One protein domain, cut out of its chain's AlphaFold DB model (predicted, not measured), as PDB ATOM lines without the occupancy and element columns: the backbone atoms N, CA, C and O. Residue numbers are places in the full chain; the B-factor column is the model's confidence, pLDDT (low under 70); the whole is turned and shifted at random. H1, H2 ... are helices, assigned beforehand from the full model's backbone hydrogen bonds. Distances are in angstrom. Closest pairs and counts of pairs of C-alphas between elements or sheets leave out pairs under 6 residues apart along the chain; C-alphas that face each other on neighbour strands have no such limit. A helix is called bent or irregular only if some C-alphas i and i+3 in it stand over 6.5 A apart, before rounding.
ATOM      1  N   PRO A 192     155.168 131.633 156.263       85.62
ATOM      2  CA  PRO A 192     154.760 132.825 155.537       85.62
ATOM      3  C   PRO A 192     153.304 133.208 155.851       85.62
ATOM      4  O   PRO A 192     152.440 132.339 155.940       85.62
ATOM      5  N   GLN A 193     153.007 134.507 155.968       78.56
ATOM      6  CA  GLN A 193     151.674 135.006 156.360       78.56
ATOM      7  C   GLN A 193     150.527 134.436 155.503       78.56
ATOM      8  O   GLN A 193     149.474 134.107 156.036       78.56
ATOM      9  N   HIS A 194     150.742 134.239 154.200       78.12
ATOM     10  CA  HIS A 194     149.730 133.660 153.307       78.12
ATOM     11  C   HIS A 194     149.334 132.225 153.698       78.12
ATOM     12  O   HIS A 194     148.207 131.802 153.464       78.12
ATOM     13  N   PHE A 195     150.241 131.477 154.330       81.00
ATOM     14  CA  PHE A 195     149.969 130.135 154.831       81.00
ATOM     15  C   PHE A 195     149.115 130.172 156.103       81.00
ATOM     16  O   PHE A 195     148.238 129.331 156.284       81.00
ATOM     17  N   VAL A 196     149.323 131.179 156.959       82.25
ATOM     18  CA  VAL A 196     148.477 131.446 158.137       82.25
ATOM     19  C   VAL A 196     147.056 131.820 157.707       82.25
ATOM     20  O   VAL A 196     146.083 131.341 158.289       82.25
ATOM     21  N   ASP A 197     146.926 132.611 156.642       82.00
ATOM     22  CA  ASP A 197     145.624 132.995 156.097       82.00
ATOM     23  C   ASP A 197     144.902 131.777 155.477       82.00
ATOM     24  O   ASP A 197     143.713 131.557 155.729       82.00
ATOM     25  N   ALA A 198     145.622 130.912 154.748       80.81
ATOM     26  CA  ALA A 198     145.084 129.652 154.222       80.81
ATOM     27  C   ALA A 198     144.652 128.681 155.342       80.81
ATOM     28  O   ALA A 198     143.611 128.029 155.239       80.81
ATOM     29  N   LEU A 199     145.408 128.636 156.443       80.44
ATOM     30  CA  LEU A 199     145.091 127.894 157.668       80.44
ATOM     31  C   LEU A 199     143.775 128.351 158.310       80.44
ATOM     32  O   LEU A 199     142.945 127.537 158.734       80.44
ATOM     33  N   GLU A 200     143.553 129.663 158.369       81.75
ATOM     34  CA  GLU A 200     142.309 130.227 158.887       81.75
ATOM     35  C   GLU A 200     141.112 129.858 157.995       81.75
ATOM     36  O   GLU A 200     140.027 129.549 158.496       81.75
ATOM     37  N   VAL A 201     141.300 129.824 156.674       82.62
ATOM     38  CA  VAL A 201     140.255 129.397 155.735       82.62
ATOM     39  C   VAL A 201     139.969 127.899 155.870       82.62
ATOM     40  O   VAL A 201     138.803 127.517 155.990       82.62
ATOM     41  N   TRP A 202     141.002 127.054 155.914       84.62
ATOM     42  CA  TRP A 202     140.858 125.599 156.032       84.62
ATOM     43  C   TRP A 202     140.145 125.194 157.325       84.62
ATOM     44  O   TRP A 202     139.158 124.463 157.287       84.62
ATOM     45  N   SER A 203     140.556 125.755 158.466       81.44
ATOM     46  CA  SER A 203     139.905 125.487 159.757       81.44
ATOM     47  C   SER A 203     138.422 125.877 159.769       81.44
ATOM     48  O   SER A 203     137.591 125.164 160.338       81.44
ATOM     49  N   ARG A 204     138.050 126.969 159.088       80.56
ATOM     50  CA  ARG A 204     136.645 127.370 158.920       80.56
ATOM     51  C   ARG A 204     135.869 126.416 158.012       80.56
ATOM     52  O   ARG A 204     134.690 126.192 158.278       80.56
ATOM     53  N   ILE A 205     136.498 125.848 156.980       83.62
ATOM     54  CA  ILE A 205     135.881 124.848 156.093       83.62
ATOM     55  C   ILE A 205     135.633 123.537 156.846       83.62
ATOM     56  O   ILE A 205     134.496 123.068 156.849       83.62
ATOM     57  N   CYS A 206     136.639 122.996 157.541       82.69
ATOM     58  CA  CYS A 206     136.489 121.772 158.339       82.69
ATOM     59  C   CYS A 206     135.389 121.926 159.391       82.69
ATOM     60  O   CYS A 206     134.529 121.064 159.544       82.69
ATOM     61  N   PHE A 207     135.337 123.083 160.055       80.50
ATOM     62  CA  PHE A 207     134.273 123.372 161.005       80.50
ATOM     63  C   PHE A 207     132.885 123.339 160.352       80.50
ATOM     64  O   PHE A 207     131.947 122.794 160.921       80.50
ATOM     65  N   VAL A 208     132.729 123.877 159.142       80.44
ATOM     66  CA  VAL A 208     131.454 123.828 158.410       80.44
ATOM     67  C   VAL A 208     131.102 122.395 158.005       80.44
ATOM     68  O   VAL A 208     129.934 122.023 158.098       80.44
ATOM     69  N   GLU A 209     132.081 121.581 157.624       81.31
ATOM     70  CA  GLU A 209     131.885 120.173 157.262       81.31
ATOM     71  C   GLU A 209     131.504 119.281 158.456       81.31
ATOM     72  O   GLU A 209     130.643 118.412 158.319       81.31
ATOM     73  N   ASP A 210     132.052 119.546 159.644       79.31
ATOM     74  CA  ASP A 210     131.760 118.780 160.864       79.31
ATOM     75  C   ASP A 210     130.405 119.141 161.492       79.31
ATOM     76  O   ASP A 210     129.806 118.385 162.266       79.31
ATOM     77  N   THR A 211     129.864 120.313 161.177       76.31
ATOM     78  CA  THR A 211     128.645 120.806 161.836       76.31
ATOM     79  C   THR A 211     127.344 120.059 161.517       76.31
ATOM     80  O   THR A 211     126.531 119.907 162.442       76.31
ATOM     81  N   PRO A 212     127.127 119.506 160.306       74.06
ATOM     82  CA  PRO A 212     126.087 118.514 160.047       74.06
ATOM     83  C   PRO A 212     126.216 117.278 160.943       74.06
ATOM     84  O   PRO A 212     125.206 116.816 161.480       74.06
ATOM     85  N   ALA A 213     127.440 116.774 161.155       73.06
ATOM     86  CA  ALA A 213     127.685 115.616 162.016       73.06
ATOM     87  C   ALA A 213     127.337 115.924 163.483       73.06
ATOM     88  O   ALA A 213     126.769 115.086 164.185       73.06
ATOM     89  N   LEU A 214     127.564 117.167 163.916       72.44
ATOM     90  CA  LEU A 214     127.236 117.655 165.259       72.44
ATOM     91  C   LEU A 214     125.765 118.075 165.446       72.44
ATOM     92  O   LEU A 214     125.385 118.483 166.545       72.44
ATOM     93  N   LYS A 215     124.914 117.982 164.411       82.00
ATOM     94  CA  LYS A 215     123.502 118.433 164.429       82.00
ATOM     95  C   LYS A 215     123.328 119.886 164.908       82.00
ATOM     96  O   LYS A 215     122.282 120.245 165.458       82.00
ATOM     97  N   LEU A 216     124.341 120.729 164.715       74.62
ATOM     98  CA  LEU A 216     124.286 122.133 165.110       74.62
ATOM     99  C   LEU A 216     123.431 122.916 164.108       74.62
ATOM    100  O   LEU A 216     123.602 122.813 162.895       74.62
ATOM    101  N   LYS A 217     122.492 123.717 164.615       80.38
ATOM    102  CA  LYS A 217     121.662 124.600 163.785       80.38
ATOM    103  C   LYS A 217     122.458 125.851 163.412       80.38
ATOM    104  O   LYS A 217     122.578 126.777 164.213       80.38
ATOM    105  N   TYR A 218     123.048 125.824 162.220       72.44
ATOM    106  CA  TYR A 218     123.968 126.849 161.715       72.44
ATOM    107  C   TYR A 218     123.312 128.092 161.142       72.44
ATOM    108  O   TYR A 218     123.946 129.136 161.042       72.44
ATOM    109  N   ASP A 219     122.029 128.001 160.825       79.50
ATOM    110  CA  ASP A 219     121.230 129.026 160.160       79.50
ATOM    111  C   ASP A 219     121.149 130.360 160.922       79.50
ATOM    112  O   ASP A 219     120.592 131.327 160.407       79.50
ATOM    113  N   LYS A 220     121.684 130.434 162.149       80.12
ATOM    114  CA  LYS A 220     121.601 131.615 163.021       80.12
ATOM    115  C   LYS A 220     122.912 132.013 163.692       80.12
ATOM    116  O   LYS A 220     122.895 132.903 164.543       80.12
ATOM    117  N   THR A 221     124.031 131.357 163.390       83.12
ATOM    118  CA  THR A 221     125.302 131.697 164.044       83.12
ATOM    119  C   THR A 221     125.967 132.882 163.341       83.12
ATOM    120  O   THR A 221     125.948 132.992 162.116       83.12
ATOM    121  N   ALA A 222     126.597 133.774 164.112       81.19
ATOM    122  CA  ALA A 222     127.375 134.888 163.560       81.19
ATOM    123  C   ALA A 222     128.527 134.407 162.658       81.19
ATOM    124  O   ALA A 222     128.938 135.115 161.743       81.19
ATOM    125  N   LEU A 223     129.010 133.180 162.888       79.75
ATOM    126  CA  LEU A 223     130.023 132.534 162.061       79.75
ATOM    127  C   LEU A 223     129.490 132.181 160.665       79.75
ATOM    128  O   LEU A 223     130.197 132.395 159.687       79.75
ATOM    129  N   TYR A 224     128.242 131.713 160.553       82.75
ATOM    130  CA  TYR A 224     127.605 131.444 159.261       82.75
ATOM    131  C   TYR A 224     127.433 132.723 158.433       82.75
ATOM    132  O   TYR A 224     127.786 132.748 157.257       82.75
ATOM    133  N   GLU A 225     126.972 133.812 159.054       84.81
ATOM    134  CA  GLU A 225     126.877 135.126 158.398       84.81
ATOM    135  C   GLU A 225     128.261 135.666 158.000       84.81
ATOM    136  O   GLU A 225     128.433 136.187 156.898       84.81
ATOM    137  N   GLY A 226     129.277 135.478 158.851       84.44
ATOM    138  CA  GLY A 226     130.662 135.832 158.537       84.44
ATOM    139  C   GLY A 226     131.219 135.049 157.344       84.44
ATOM    140  O   GLY A 226     131.814 135.637 156.444       84.44
ATOM    141  N   MET A 227     130.970 133.739 157.293       83.12
ATOM    142  CA  MET A 227     131.368 132.881 156.175       83.12
ATOM    143  C   MET A 227     130.645 133.266 154.881       83.12
ATOM    144  O   MET A 227     131.277 133.401 153.837       83.12
ATOM    145  N   LEU A 228     129.330 133.480 154.938       85.69
ATOM    146  CA  LEU A 228     128.547 133.921 153.787       85.69
ATOM    147  C   LEU A 228     129.013 135.280 153.265       85.69
ATOM    148  O   LEU A 228     129.115 135.468 152.052       85.69
ATOM    149  N   SER A 229     129.352 136.201 154.168       85.12
ATOM    150  CA  SER A 229     129.933 137.492 153.812       85.12
ATOM    151  C   SER A 229     131.300 137.333 153.144       85.12
ATOM    152  O   SER A 229     131.537 137.969 152.121       85.12
ATOM    153  N   ALA A 230     132.176 136.468 153.668       81.25
ATOM    154  CA  ALA A 230     133.482 136.194 153.065       81.25
ATOM    155  C   ALA A 230     133.330 135.612 151.650       81.25
ATOM    156  O   ALA A 230     133.938 136.104 150.700       81.25
ATOM    157  N   LEU A 231     132.426 134.643 151.485       77.69
ATOM    158  CA  LEU A 231     132.092 134.015 150.203       77.69
ATOM    159  C   LEU A 231     131.300 134.927 149.251       77.69
ATOM    160  O   LEU A 231     130.987 134.520 148.133       77.69
ATOM    161  N   SER A 232     130.938 136.143 149.673       89.25
ATOM    162  CA  SER A 232     130.060 137.046 148.915       89.25
ATOM    163  C   SER A 232     128.730 136.389 148.500       89.25
ATOM    164  O   SER A 232     128.162 136.683 147.444       89.25
ATOM    165  N   MET A 233     128.205 135.484 149.332       85.06
ATOM    166  CA  MET A 233     126.937 134.789 149.114       85.06
ATOM    167  C   MET A 233     125.849 135.371 150.018       85.06
ATOM    168  O   MET A 233     126.006 135.476 151.225       85.06
ATOM    169  N   SER A 234     124.689 135.707 149.452       85.25
ATOM    170  CA  SER A 234     123.534 136.100 150.267       85.25
ATOM    171  C   SER A 234     122.946 134.883 150.987       85.25
ATOM    172  O   SER A 234     122.723 133.856 150.337       85.25
ATOM    173  N   SER A 235     122.564 135.023 152.258       80.12
ATOM    174  CA  SER A 235     121.875 133.977 153.039       80.12
ATOM    175  C   SER A 235     120.636 133.408 152.334       80.12
ATOM    176  O   SER A 235     120.412 132.200 152.338       80.12
ATOM    177  N   ALA A 236     119.898 134.236 151.586       82.56
ATOM    178  CA  ALA A 236     118.752 133.807 150.775       82.56
ATOM    179  C   ALA A 236     119.100 132.823 149.636       82.56
ATOM    180  O   ALA A 236     118.232 132.088 149.164       82.56
TER     181      ALA A 236
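AT A GLANCE: This is residues 192 to 236 of the 465 residues of an uncharacterized protein of Panagrellus redivivus (UniProt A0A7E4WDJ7). One long helix, H1, makes the longest axis; after it residues 214 to 221 turn and fold back, bringing the short helix H2 near H1 with a gap between the two helices. The first stretch, residues 192 to 200, sticks out. The printed part has 45 residues, with two named helices, H1 then H2, and no named strand; the class is all helix. It is loose, with a radius of gyration of the C-alphas of 11.8 A, and flat, spanning 35 by 24 by 13 A.

HOW THE PARTS SIT: H1, residues 193 to 213, and H2, residues 222 to 230, are near each other, with 9 pairs of C-alphas within 10 A and the closest 8.1 A apart. Every O i to N i+4 pair in H2 is within hydrogen-bond range; in H1 15 of 17 are.

IN THESE COORDINATES: H1 begins at C-alpha 193 (151.674, 135.006, 156.360) and is 31.4 A long. It is irregular, but only just: C-alphas 209 and 212 are 6.6 A apart. H2 is 12.2 A long and ends at C-alpha 230 (133.482, 136.194, 153.065).

THE WHOLE: The C-alphas farthest apart, of Pro 192 and Ala 236, are 36.3 A apart. The printed part has no cut, and the link from H1 to H2 is short. No printed residue is under pLDDT 70.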